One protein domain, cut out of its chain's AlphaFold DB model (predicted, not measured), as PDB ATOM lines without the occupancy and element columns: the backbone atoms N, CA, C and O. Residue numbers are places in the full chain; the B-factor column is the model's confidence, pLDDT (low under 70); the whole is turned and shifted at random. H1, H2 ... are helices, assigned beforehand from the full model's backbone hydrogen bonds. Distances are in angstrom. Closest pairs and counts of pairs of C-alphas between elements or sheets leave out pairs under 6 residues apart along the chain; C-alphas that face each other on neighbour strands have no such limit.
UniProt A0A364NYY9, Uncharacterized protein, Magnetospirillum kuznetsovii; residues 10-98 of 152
ATOM      1  N   ARG A  10      12.121   4.574  -6.260       76.81
ATOM      2  CA  ARG A  10      13.537   4.947  -6.245       76.81
ATOM      3  C   ARG A  10      13.678   6.432  -6.557       76.81
ATOM      4  O   ARG A  10      12.983   6.948  -7.431       76.81
ATOM      5  N   ASP A  11      14.642   7.085  -5.923       75.69
ATOM      6  CA  ASP A  11      14.934   8.509  -6.135       75.69
ATOM      7  C   ASP A  11      15.218   8.847  -7.601       75.69
ATOM      8  O   ASP A  11      14.792   9.887  -8.097       75.69
ATOM      9  N   SER A  12      15.827   7.918  -8.341       79.06
ATOM     10  CA  SER A  12      16.041   8.050  -9.783       79.06
ATOM     11  C   SER A  12      14.741   8.204 -10.584       79.06
ATOM     12  O   SER A  12      14.723   8.919 -11.583       79.06
ATOM     13  N   HIS A  13      13.641   7.584 -10.148       80.50
ATOM     14  CA  HIS A  13      12.344   7.690 -10.821       80.50
ATOM     15  C   HIS A  13      11.690   9.050 -10.549       80.50
ATOM     16  O   HIS A  13      11.050   9.608 -11.438       80.50
ATOM     17  N   ILE A  14      11.876   9.597  -9.341       84.50
ATOM     18  CA  ILE A  14      11.400  10.939  -8.982       84.50
ATOM     19  C   ILE A  14      12.133  11.992  -9.809       84.50
ATOM     20  O   ILE A  14      11.483  12.846 -10.402       84.50
ATOM     21  N   THR A  15      13.461  11.899  -9.916       83.56
ATOM     22  CA  THR A  15      14.261  12.826 -10.728       83.56
ATOM     23  C   THR A  15      13.857  12.774 -12.201       83.56
ATOM     24  O   THR A  15      13.701  13.814 -12.832       83.56
ATOM     25  N   GLN A  16      13.613  11.582 -12.751       86.62
ATOM     26  CA  GLN A  16      13.173  11.448 -14.140       86.62
ATOM     27  C   GLN A  16      11.778  12.053 -14.375       86.62
ATOM     28  O   GLN A  16      11.576  12.759 -15.363       86.62
ATOM     29  N   ALA A  17      10.827  11.810 -13.470       84.56
ATOM     30  CA  ALA A  17       9.489  12.397 -13.545       84.56
ATOM     31  C   ALA A  17       9.530  13.928 -13.396       84.56
ATOM     32  O   ALA A  17       8.852  14.637 -14.132       84.56
ATOM     33  N   ALA A  18      10.371  14.437 -12.496       86.62
ATOM     34  CA  ALA A  18      10.599  15.863 -12.289       86.62
ATOM     35  C   ALA A  18      11.085  16.560 -13.565       86.62
ATOM     36  O   ALA A  18      10.456  17.523 -14.009       86.62
ATOM     37  N   SER A  19      12.100  15.995 -14.228       87.50
ATOM     38  CA  SER A  19      12.589  16.502 -15.513       87.50
ATOM     39  C   SER A  19      11.514  16.493 -16.606       87.50
ATOM     40  O   SER A  19      11.417  17.447 -17.370       87.50
ATOM     41  N   GLN A  20      10.675  15.453 -16.677       90.06
ATOM     42  CA  GLN A  20       9.581  15.377 -17.660       90.06
ATOM     43  C   GLN A  20       8.454  16.382 -17.387       90.06
ATOM     44  O   GLN A  20       7.819  16.866 -18.319       90.06
ATOM     45  N   MET A  21       8.195  16.689 -16.116       88.56
ATOM     46  CA  MET A  21       7.128  17.598 -15.693       88.56
ATOM     47  C   MET A  21       7.576  19.065 -15.620       88.56
ATOM     48  O   MET A  21       6.748  19.925 -15.313       88.56
ATOM     49  N   GLY A  22       8.864  19.353 -15.845       91.31
ATOM     50  CA  GLY A  22       9.440  20.685 -15.642       91.31
ATOM     51  C   GLY A  22       9.315  21.165 -14.191       91.31
ATOM     52  O   GLY A  22       9.053  22.341 -13.951       91.31
ATOM     53  N   LYS A  23       9.412  20.243 -13.225       92.81
ATOM     54  CA  LYS A  23       9.280  20.511 -11.785       92.81
ATOM     55  C   LYS A  23      10.544  20.110 -11.045       92.81
ATOM     56  O   LYS A  23      11.304  19.272 -11.514       92.81
ATOM     57  N   GLU A  24      10.713  20.646  -9.842       92.00
ATOM     58  CA  GLU A  24      11.783  20.208  -8.949       92.00
ATOM     59  C   GLU A  24      11.497  18.803  -8.386       92.00
ATOM     60  O   GLU A  24      10.347  18.514  -8.023       92.00
ATOM     61  N   PRO A  25      12.512  17.931  -8.216       88.19
ATOM     62  CA  PRO A  25      12.338  16.602  -7.620       88.19
ATOM     63  C   PRO A  25      11.629  16.628  -6.263       88.19
ATOM     64  O   PRO A  25      10.796  15.768  -5.981       88.19
ATOM     65  N   ALA A  26      11.896  17.649  -5.444       87.94
ATOM     66  CA  ALA A  26      11.235  17.836  -4.157       87.94
ATOM     67  C   ALA A  26       9.719  18.070  -4.296       87.94
ATOM     68  O   ALA A  26       8.937  17.524  -3.519       87.94
ATOM     69  N   GLN A  27       9.287  18.823  -5.314       88.31
ATOM     70  CA  GLN A  27       7.864  19.060  -5.577       88.31
ATOM     71  C   GLN A  27       7.169  17.778  -6.039       88.31
ATOM     72  O   GLN A  27       6.069  17.473  -5.582       88.31
ATOM     73  N   VAL A  28       7.818  16.999  -6.909       88.19
ATOM     74  CA  VAL A  28       7.279  15.707  -7.359       88.19
ATOM     75  C   VAL A  28       7.196  14.713  -6.204       88.19
ATOM     76  O   VAL A  28       6.185  14.027  -6.068       88.19
ATOM     77  N   ARG A  29       8.206  14.671  -5.327       85.81
ATOM     78  CA  ARG A  29       8.178  13.839  -4.117       85.81
ATOM     79  C   ARG A  29       6.999  14.205  -3.214       85.81
ATOM     80  O   ARG A  29       6.234  13.319  -2.856       85.81
ATOM     81  N   ALA A  30       6.776  15.494  -2.956       86.88
ATOM     82  CA  ALA A  30       5.636  15.953  -2.161       86.88
ATOM     83  C   ALA A  30       4.280  15.539  -2.770       86.88
ATOM     84  O   ALA A  30       3.381  15.104  -2.053       86.88
ATOM     85  N   MET A  31       4.137  15.615  -4.098       86.00
ATOM     86  CA  MET A  31       2.929  15.152  -4.793       86.00
ATOM     87  C   MET A  31       2.721  13.640  -4.638       86.00
ATOM     88  O   MET A  31       1.606  13.187  -4.382       86.00
ATOM     89  N   VAL A  32       3.792  12.855  -4.778       87.56
ATOM     90  CA  VAL A  32       3.756  11.399  -4.591       87.56
ATOM     91  C   VAL A  32       3.371  11.041  -3.157       87.56
ATOM     92  O   VAL A  32       2.501  10.195  -2.959       87.56
ATOM     93  N   ASP A  33       3.962  11.710  -2.167       86.19
ATOM     94  CA  ASP A  33       3.671  11.478  -0.752       86.19
ATOM     95  C   ASP A  33       2.214  11.815  -0.414       86.19
ATOM     96  O   ASP A  33       1.551  11.052   0.293       86.19
ATOM     97  N   GLN A  34       1.667  12.892  -0.988       89.69
ATOM     98  CA  GLN A  34       0.256  13.244  -0.835       89.69
ATOM     99  C   GLN A  34      -0.673  12.155  -1.395       89.69
ATOM    100  O   GLN A  34      -1.634  11.752  -0.733       89.69
ATOM    101  N   VAL A  35      -0.394  11.652  -2.603       87.88
ATOM    102  CA  VAL A  35      -1.189  10.575  -3.217       87.88
ATOM    103  C   VAL A  35      -1.085   9.292  -2.394       87.88
ATOM    104  O   VAL A  35      -2.102   8.654  -2.116       87.88
ATOM    105  N   LYS A  36       0.127   8.942  -1.949       86.00
ATOM    106  CA  LYS A  36       0.370   7.784  -1.087       86.00
ATOM    107  C   LYS A  36      -0.427   7.885   0.216       86.00
ATOM    108  O   LYS A  36      -1.112   6.928   0.566       86.00
ATOM    109  N   GLY A  37      -0.401   9.035   0.891       88.25
ATOM    110  CA  GLY A  37      -1.150   9.257   2.132       88.25
ATOM    111  C   GLY A  37      -2.664   9.128   1.946       88.25
ATOM    112  O   GLY A  37      -3.349   8.510   2.766       88.25
ATOM    113  N   ALA A  38      -3.200   9.631   0.830       89.81
ATOM    114  CA  ALA A  38      -4.613   9.461   0.497       89.81
ATOM    115  C   ALA A  38      -4.974   7.985   0.253       89.81
ATOM    116  O   ALA A  38      -6.014   7.514   0.718       89.81
ATOM    117  N   PHE A  39      -4.114   7.239  -0.447       90.75
ATOM    118  CA  PHE A  39      -4.328   5.815  -0.707       90.75
ATOM    119  C   PHE A  39      -4.275   4.993   0.576       90.75
ATOM    120  O   PHE A  39      -5.161   4.168   0.805       90.75
ATOM    121  N   GLU A  40      -3.297   5.268   1.437       92.00
ATOM    122  CA  GLU A  40      -3.167   4.628   2.740       92.00
ATOM    123  C   GLU A  40      -4.393   4.898   3.619       92.00
ATOM    124  O   GLU A  40      -4.965   3.964   4.174       92.00
ATOM    125  N   THR A  41      -4.875   6.142   3.669       93.44
ATOM    126  CA  THR A  41      -6.095   6.499   4.415       93.44
ATOM    127  C   THR A  41      -7.310   5.700   3.931       93.44
ATOM    128  O   THR A  41      -8.095   5.187   4.731       93.44
ATOM    129  N   GLN A  42      -7.466   5.549   2.612       91.75
ATOM    130  CA  GLN A  42      -8.544   4.746   2.035       91.75
ATOM    131  C   GLN A  42      -8.407   3.259   2.384       91.75
ATOM    132  O   GLN A  42      -9.411   2.623   2.714       91.75
ATOM    133  N   ALA A  43      -7.190   2.715   2.322       92.06
ATOM    134  CA  ALA A  43      -6.900   1.331   2.675       92.06
ATOM    135  C   ALA A  43      -7.219   1.055   4.152       92.06
ATOM    136  O   ALA A  43      -7.973   0.127   4.450       92.06
ATOM    137  N   ARG A  44      -6.721   1.909   5.059       93.38
ATOM    138  CA  ARG A  44      -6.985   1.849   6.507       93.38
ATOM    139  C   ARG A  44      -8.478   1.863   6.793       93.38
ATOM    140  O   ARG A  44      -8.992   0.941   7.413       93.38
ATOM    141  N   SER A  45      -9.207   2.805   6.195       89.88
ATOM    142  CA  SER A  45     -10.653   2.921   6.396       89.88
ATOM    143  C   SER A  45     -11.433   1.668   5.974       89.88
ATOM    144  O   SER A  45     -12.479   1.381   6.549       89.88
ATOM    145  N   VAL A  46     -10.965   0.897   4.984       89.50
ATOM    146  CA  VAL A  46     -11.607  -0.383   4.632       89.50
ATOM    147  C   VAL A  46     -11.408  -1.433   5.721       89.50
ATOM    148  O   VAL A  46     -12.350  -2.168   6.013       89.50
ATOM    149  N   VAL A  47     -10.213  -1.498   6.307       86.94
ATOM    150  CA  VAL A  47      -9.881  -2.452   7.371       86.94
ATOM    151  C   VAL A  47     -10.553  -2.069   8.692       86.94
ATOM    152  O   VAL A  47     -11.163  -2.921   9.333       86.94
ATOM    153  N   ASP A  48     -10.577  -0.784   9.036       84.25
ATOM    154  CA  ASP A  48     -11.236  -0.307  10.258       84.25
ATOM    155  C   ASP A  48     -12.755  -0.527  10.199       84.25
ATOM    156  O   ASP A  48     -13.372  -0.986  11.158       84.25
ATOM    157  N   ARG A  49     -13.383  -0.306   9.032       79.25
ATOM    158  CA  ARG A  49     -14.809  -0.637   8.816       79.25
ATOM    159  C   ARG A  49     -15.103  -2.131   8.907       79.25
ATOM    160  O   ARG A  49     -16.259  -2.503   9.082       79.25
ATOM    161  N   ALA A  50     -14.085  -2.968   8.739       73.62
ATOM    162  CA  ALA A  50     -14.161  -4.404   8.937       73.62
ATOM    163  C   ALA A  50     -14.067  -4.802  10.427       73.62
ATOM    164  O   ALA A  50     -14.194  -5.985  10.740       73.62
ATOM    165  N   GLY A  51     -13.904  -3.834  11.338       74.94
ATOM    166  CA  GLY A  51     -13.783  -4.064  12.780       74.94
ATOM    167  C   GLY A  51     -12.394  -4.541  13.204       74.94
ATOM    168  O   GLY A  51     -12.255  -5.121  14.275       74.94
ATOM    169  N   LEU A  52     -11.384  -4.338  12.356       83.62
ATOM    170  CA  LEU A  52      -9.994  -4.699  12.618       83.62
ATOM    171  C   LEU A  52      -9.152  -3.435  12.725       83.62
ATOM    172  O   LEU A  52      -9.428  -2.459  12.039       83.62
ATOM    173  N   HIS A  53      -8.078  -3.478  13.504       87.31
ATOM    174  CA  HIS A  53      -7.093  -2.405  13.493       87.31
ATOM    175  C   HIS A  53      -6.212  -2.521  12.247       87.31
ATOM    176  O   HIS A  53      -5.533  -3.531  12.042       87.31
ATOM    177  N   ALA A  54      -6.218  -1.486  11.401       86.69
ATOM    178  CA  ALA A  54      -5.440  -1.489  10.165       86.69
ATOM    179  C   ALA A  54      -3.937  -1.732  10.383       86.69
ATOM    180  O   ALA A  54      -3.318  -2.424   9.576       86.69
ATOM    181  N   ASP A  55      -3.366  -1.219  11.478       90.19
ATOM    182  CA  ASP A  55      -1.947  -1.405  11.795       90.19
ATOM    183  C   ASP A  55      -1.591  -2.876  12.020       90.19
ATOM    184  O   ASP A  55      -0.609  -3.350  11.451       90.19
ATOM    185  N   ASP A  56      -2.421  -3.630  12.743       88.62
ATOM    186  CA  ASP A  56      -2.184  -5.056  12.990       88.62
ATOM    187  C   ASP A  56      -2.268  -5.871  11.696       88.62
ATOM    188  O   ASP A  56      -1.421  -6.726  11.414       88.62
ATOM    189  N   VAL A  57      -3.271  -5.570  10.866       89.38
ATOM    190  CA  VAL A  57      -3.470  -6.231   9.571       89.38
ATOM    191  C   VAL A  57      -2.304  -5.946   8.629       89.38
ATOM    192  O   VAL A  57      -1.822  -6.854   7.950       89.38
ATOM    193  N   PHE A  58      -1.835  -4.700   8.566       92.75
ATOM    194  CA  PHE A  58      -0.742  -4.304   7.679       92.75
ATOM    195  C   PHE A  58       0.613  -4.800   8.181       92.75
ATOM    196  O   PHE A  58       1.429  -5.245   7.370       92.75
ATOM    197  N   ALA A  59       0.834  -4.799   9.499       91.56
ATOM    198  CA  ALA A  59       2.017  -5.387  10.114       91.56
ATOM    199  C   ALA A  59       2.107  -6.880   9.780       91.56
ATOM    200  O   ALA A  59       3.115  -7.315   9.216       91.56
ATOM    201  N   TRP A  60       1.027  -7.640   9.997       91.56
ATOM    202  CA  TRP A  60       0.962  -9.042   9.583       91.56
ATOM    203  C   TRP A  60       1.198  -9.205   8.081       91.56
ATOM    204  O   TRP A  60       2.040 -10.005   7.671       91.56
ATOM    205  N   ALA A  61       0.512  -8.415   7.250       92.69
ATOM    206  CA  ALA A  61       0.625  -8.528   5.802       92.69
ATOM    207  C   ALA A  61       2.043  -8.240   5.287       92.69
ATOM    208  O   ALA A  61       2.425  -8.745   4.239       92.69
ATOM    209  N   SER A  62       2.842  -7.450   6.006       89.88
ATOM    210  CA  SER A  62       4.242  -7.205   5.652       89.88
ATOM    211  C   SER A  62       5.151  -8.411   5.949       89.88
ATOM    212  O   SER A  62       6.106  -8.674   5.210       89.88
ATOM    213  N   GLN A  63       4.826  -9.187   6.983       89.44
ATOM    214  CA  GLN A  63       5.640 -10.295   7.493       89.44
ATOM    215  C   GLN A  63       5.257 -11.647   6.879       89.44
ATOM    216  O   GLN A  63       6.136 -12.461   6.587       89.44
ATOM    217  N   ASP A  64       3.975 -11.864   6.599       90.94
ATOM    218  CA  ASP A  64       3.458 -13.094   6.002       90.94
ATOM    219  C   ASP A  64       3.520 -13.072   4.464       90.94
ATOM    220  O   ASP A  64       3.213 -12.065   3.828       90.94
ATOM    221  N   GLN A  65       3.897 -14.192   3.836       90.81
ATOM    222  CA  GLN A  65       4.018 -14.260   2.372       90.81
ATOM    223  C   GLN A  65       2.669 -14.067   1.668       90.81
ATOM    224  O   GLN A  65       2.578 -13.267   0.736       90.81
ATOM    225  N   LYS A  66       1.615 -14.750   2.131       91.50
ATOM    226  CA  LYS A  66       0.264 -14.611   1.566       91.50
ATOM    227  C   LYS A  66      -0.249 -13.190   1.798       91.50
ATOM    228  O   LYS A  66      -0.830 -12.593   0.893       91.50
ATOM    229  N   GLY A  67       0.000 -12.639   2.982       91.81
ATOM    230  CA  GLY A  67      -0.276 -11.249   3.321       91.81
ATOM    231  C   GLY A  67       0.363 -10.260   2.340       91.81
ATOM    232  O   GLY A  67      -0.340  -9.404   1.795       91.81
ATOM    233  N   ARG A  68       1.657 -10.424   2.032       93.00
ATOM    234  CA  ARG A  68       2.384  -9.557   1.091       93.00
ATOM    235  C   ARG A  68       1.793  -9.612  -0.308       93.00
ATOM    236  O   ARG A  68       1.631  -8.572  -0.946       93.00
ATOM    237  N   ASP A  69       1.469 -10.807  -0.786       93.62
ATOM    238  CA  ASP A  69       0.933 -10.996  -2.135       93.62
ATOM    239  C   ASP A  69      -0.474 -10.393  -2.264       93.62
ATOM    240  O   ASP A  69      -0.767  -9.677  -3.225       93.62
ATOM    241  N   LEU A  70      -1.322 -10.579  -1.246       94.44
ATOM    242  CA  LEU A  70      -2.634  -9.934  -1.178       94.44
ATOM    243  C   LEU A  70      -2.523  -8.407  -1.103       94.44
ATOM    244  O   LEU A  70      -3.296  -7.708  -1.759       94.44
ATOM    245  N   MET A  71      -1.560  -7.884  -0.341       93.56
ATOM    246  CA  MET A  71      -1.332  -6.445  -0.217       93.56
ATOM    247  C   MET A  71      -0.879  -5.827  -1.543       93.56
ATOM    248  O   MET A  71      -1.421  -4.805  -1.960       93.56
ATOM    249  N   LYS A  72       0.057  -6.471  -2.253       92.56
ATOM    250  CA  LYS A  72       0.480  -6.044  -3.597       92.56
ATOM    251  C   LYS A  72      -0.699  -5.998  -4.563       92.56
ATOM    252  O   LYS A  72      -0.886  -4.994  -5.250       92.56
ATOM    253  N   GLN A  73      -1.531  -7.040  -4.569       93.62
ATOM    254  CA  GLN A  73      -2.723  -7.075  -5.413       93.62
ATOM    255  C   GLN A  73      -3.714  -5.960  -5.049       93.62
ATOM    256  O   GLN A  73      -4.287  -5.339  -5.941       93.62
ATOM    257  N   ALA A  74      -3.910  -5.684  -3.755       93.25
ATOM    258  CA  ALA A  74      -4.804  -4.627  -3.292       93.25
ATOM    259  C   ALA A  74      -4.323  -3.231  -3.715       93.25
ATOM    260  O   ALA A  74      -5.117  -2.449  -4.236       93.25
ATOM    261  N   ILE A  75      -3.024  -2.953  -3.570       91.56
ATOM    262  CA  ILE A  75      -2.398  -1.704  -4.026       91.56
ATOM    263  C   ILE A  75      -2.547  -1.555  -5.543       91.56
ATOM    264  O   ILE A  75      -2.948  -0.498  -6.031       91.56
ATOM    265  N   HIS A  76      -2.275  -2.624  -6.297       91.31
ATOM    266  CA  HIS A  76      -2.451  -2.629  -7.744       91.31
ATOM    267  C   HIS A  76      -3.910  -2.353  -8.145       91.31
ATOM    268  O   HIS A  76      -4.174  -1.535  -9.025       91.31
ATOM    269  N   ASP A  77      -4.877  -2.997  -7.487       91.81
ATOM    270  CA  ASP A  77      -6.300  -2.782  -7.750       91.81
ATOM    271  C   ASP A  77      -6.741  -1.345  -7.410       91.81
ATOM    272  O   ASP A  77      -7.519  -0.754  -8.162       91.81
ATOM    273  N   GLN A  78      -6.208  -0.737  -6.347       92.50
ATOM    274  CA  GLN A  78      -6.487   0.665  -6.026       92.50
ATOM    275  C   GLN A  78      -5.899   1.612  -7.074       92.50
ATOM    276  O   GLN A  78      -6.597   2.509  -7.546       92.50
ATOM    277  N   ALA A  79      -4.651   1.387  -7.483       88.56
ATOM    278  CA  ALA A  79      -3.962   2.246  -8.438       88.56
ATOM    279  C   ALA A  79      -4.555   2.155  -9.855       88.56
ATOM    280  O   ALA A  79      -4.764   3.179 -10.503       88.56
ATOM    281  N   ILE A  80      -4.843   0.942 -10.336       90.75
ATOM    282  CA  ILE A  80      -5.250   0.702 -11.728       90.75
ATOM    283  C   ILE A  80      -6.769   0.666 -11.880       90.75
ATOM    284  O   ILE A  80      -7.323   1.286 -12.785       90.75
ATOM    285  N   LYS A  81      -7.459  -0.049 -10.989       90.69
ATOM    286  CA  LYS A  81      -8.910  -0.280 -11.083       90.69
ATOM    287  C   LYS A  81      -9.721   0.691 -10.221       90.69
ATOM    288  O   LYS A  81     -10.946   0.601 -10.214       90.69
ATOM    289  N   ARG A  82      -9.061   1.608  -9.498       89.69
ATOM    290  CA  ARG A  82      -9.689   2.623  -8.630       89.69
ATOM    291  C   ARG A  82     -10.653   2.019  -7.604       89.69
ATOM    292  O   ARG A  82     -11.685   2.605  -7.289       89.69
ATOM    293  N   THR A  83     -10.324   0.836  -7.086       92.31
ATOM    294  CA  THR A  83     -11.139   0.128  -6.092       92.31
ATOM    295  C   THR A  83     -10.318  -0.267  -4.875       92.31
ATOM    296  O   THR A  83      -9.173  -0.691  -4.984       92.31
ATOM    297  N   THR A  84     -10.934  -0.191  -3.699       92.25
ATOM    298  CA  THR A  84     -10.336  -0.600  -2.422       92.25
ATOM    299  C   THR A  84     -10.781  -1.997  -1.977       92.25
ATOM    300  O   THR A  84     -10.437  -2.451  -0.887       92.25
ATOM    301  N   SER A  85     -11.526  -2.725  -2.817       90.19
ATOM    302  CA  SER A  85     -12.042  -4.064  -2.491       90.19
ATOM    303  C   SER A  85     -10.945  -5.094  -2.200       90.19
ATOM    304  O   SER A  85     -11.194  -6.062  -1.487       90.19
ATOM    305  N   GLY A  86      -9.728  -4.900  -2.722       92.19
ATOM    306  CA  GLY A  86      -8.590  -5.783  -2.445       92.19
ATOM    307  C   GLY A  86      -8.217  -5.835  -0.961       92.19
ATOM    308  O   GLY A  86      -7.909  -6.909  -0.446       92.19
ATOM    309  N   TYR A  87      -8.354  -4.720  -0.237       92.50
ATOM    310  CA  TYR A  87      -8.036  -4.646   1.193       92.50
ATOM    311  C   TYR A  87      -8.976  -5.493   2.062       92.50
ATOM    312  O   TYR A  87      -8.566  -5.984   3.109       92.50
ATOM    313  N   GLN A  88     -10.198  -5.771   1.594       90.50
ATOM    314  CA  GLN A  88     -11.105  -6.704   2.274       90.50
ATOM    315  C   GLN A  88     -10.555  -8.133   2.273       90.50
ATOM    316  O   GLN A  88     -10.728  -8.858   3.247       90.50
ATOM    317  N   LYS A  89      -9.856  -8.539   1.205       91.94
ATOM    318  CA  LYS A  89      -9.218  -9.860   1.133       91.94
ATOM    319  C   LYS A  89      -8.033  -9.963   2.088       91.94
ATOM    320  O   LYS A  89      -7.830 -11.020   2.674       91.94
ATOM    321  N   VAL A  90      -7.281  -8.873   2.260       92.88
ATOM    322  CA  VAL A  90      -6.189  -8.799   3.244       92.88
ATOM    323  C   VAL A  90      -6.751  -8.940   4.661       92.88
ATOM    324  O   VAL A  90      -6.306  -9.809   5.403       92.88
ATOM    325  N   ALA A  91      -7.782  -8.159   5.002       89.94
ATOM    326  CA  ALA A  91      -8.478  -8.232   6.290       89.94
ATOM    327  C   ALA A  91      -9.049  -9.634   6.578       89.94
ATOM    328  O   ALA A  91      -8.871 -10.178   7.665       89.94
ATOM    329  N   GLN A  92      -9.687 -10.251   5.582       89.00
ATOM    330  CA  GLN A  92     -10.202 -11.615   5.679       89.00
ATOM    331  C   GLN A  92      -9.090 -12.635   5.924       89.00
ATOM    332  O   GLN A  92      -9.215 -13.483   6.805       89.00
ATOM    333  N   ALA A  93      -7.987 -12.542   5.183       90.81
ATOM    334  CA  ALA A  93      -6.865 -13.451   5.358       90.81
ATOM    335  C   ALA A  93      -6.183 -13.277   6.724       90.81
ATOM    336  O   ALA A  93      -5.749 -14.272   7.297       90.81
ATOM    337  N   TYR A  94      -6.127 -12.056   7.262       90.06
ATOM    338  CA  TYR A  94      -5.649 -11.812   8.622       90.06
ATOM    339  C   TYR A  94      -6.525 -12.536   9.652       90.06
ATOM    340  O   TYR A  94      -6.021 -13.318  10.453       90.06
ATOM    341  N   LEU A  95      -7.848 -12.362   9.572       86.25
ATOM    342  CA  LEU A  95      -8.793 -13.012  10.485       86.25
ATOM    343  C   LEU A  95      -8.716 -14.539  10.451       86.25
ATOM    344  O   LEU A  95      -8.753 -15.175  11.503       86.25
ATOM    345  N   GLU A  96      -8.567 -15.122   9.261       86.81
ATOM    346  CA  GLU A  96      -8.405 -16.569   9.060       86.81
ATOM    347  C   GLU A  96      -7.151 -17.158   9.715       86.81
ATOM    348  O   GLU A  96      -7.102 -18.370   9.933       86.81
ATOM    349  N   ASN A  97      -6.153 -16.316   9.989       87.31
ATOM    350  CA  ASN A  97      -4.894 -16.693  10.621       87.31
ATOM    351  C   ASN A  97      -4.762 -16.132  12.042       87.31
ATOM    352  O   ASN A  97      -3.727 -16.332  12.673       87.31
ATOM    353  N   LEU A  98      -5.777 -15.433  12.563       84.44
ATOM    354  CA  LEU A  98      -5.697 -14.781  13.871       84.44
ATOM    355  C   LEU A  98      -5.489 -15.787  15.012       84.44
ATOM    356  O   LEU A  98      -4.795 -15.482  15.976       84.44
TER     357      LEU A  98
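What this domain is: This is residues 10 to 98 of the 152 residues of an uncharacterized protein of Magnetospirillum kuznetsovii (UniProt A0A364NYY9). A long helix, H2, makes an arm with a small head of three helices at one end and a single short helix, H1, at the other, where H1 and H2 meet in a corner. In the head, H4 and H5 fold back on each other as a helical hairpin, and H3 crosses H5 beside the last turns of H2; in between, residues 33 to 38 of H2 stand free. The printed part has 89 residues with five named helices, H1 to H5 in chain order, and no named strand: the class is all helix. The whole is loose, with a radius of gyration of the C-alphas of 15.3 A, and spans 48 by 24 by 22 A, the arm making the length.

Where its parts are: Find C-alpha 25 at (12.338, 16.602, -7.620); from there H2, residues 25 to 48, runs 34.1 A to C-alpha 48 at (-11.236, -0.307, 10.258). Before it look for H1, residues 11 to 21, 15.3 A long. After it come H3, residues 54 to 63, 14.4 A, and H4, residues 65 to 81, 23.3 A. H5, residues 85 to 96, runs 17.4 A and ends with C-alpha 96 at (-8.405, -16.569, 9.060).

How they stand to each other: Begin with H2. Its residues 25 to 29 alone touch H1, closest at the C-alphas of Ala 18 and Pro 25, 5.0 A apart; the two run opposite ways at a steep tilt of 69 degrees, only just short of about perpendicular. Go on to residues 44 to 48 of H2, which alone touch H3: the closest C-alphas, of Arg 44 and Ala 54, are 5.2 A apart, and the lines are about perpendicular, only just, at 72 degrees. Residues 43 to 47 of H2 touch residues 87 to 91 of H5, closest at the C-alphas of Val 47 and Ala 91, 6.0 A, at a steep tilt of 53 degrees, the same way. H2 and H4 are close but not clearly touching, with the C-alphas of Phe 39 and Gln 78 the closest at 7.7 A. The hairpin of H4 and H5 has a shallow tilt of 17 degrees, opposite ways, and its closest C-alphas, of Ala 74 and Gly 86, are 4.0 A apart. H3 touches residues 90 to 94 of H5, about perpendicular at 78 degrees, closest at the C-alphas of Val 57 and Tyr 94, 6.1 A. H3 and H4 touch only at the corner, closest at the C-alphas of Ala 61 and Gly 67, 3.8 A. The helix packing is mostly crossed: of the 5 pairs of helices that touch, those that touch only at the corner left out, 1 is at a shallow tilt. H1 is apart from H3, H4 and H5. In H1, H2, H3 and H4 every O i to N i+4 pair is within hydrogen-bond range; in H5, 7 of 8 are.

The domain as a whole: Look to Gly 22 and Leu 98 for the two C-alphas farthest apart, 48.6 A. The printed part has no cut, and its four links between helices are tight. The mean pLDDT of the printed part is 88.7, and no printed residue is under 70.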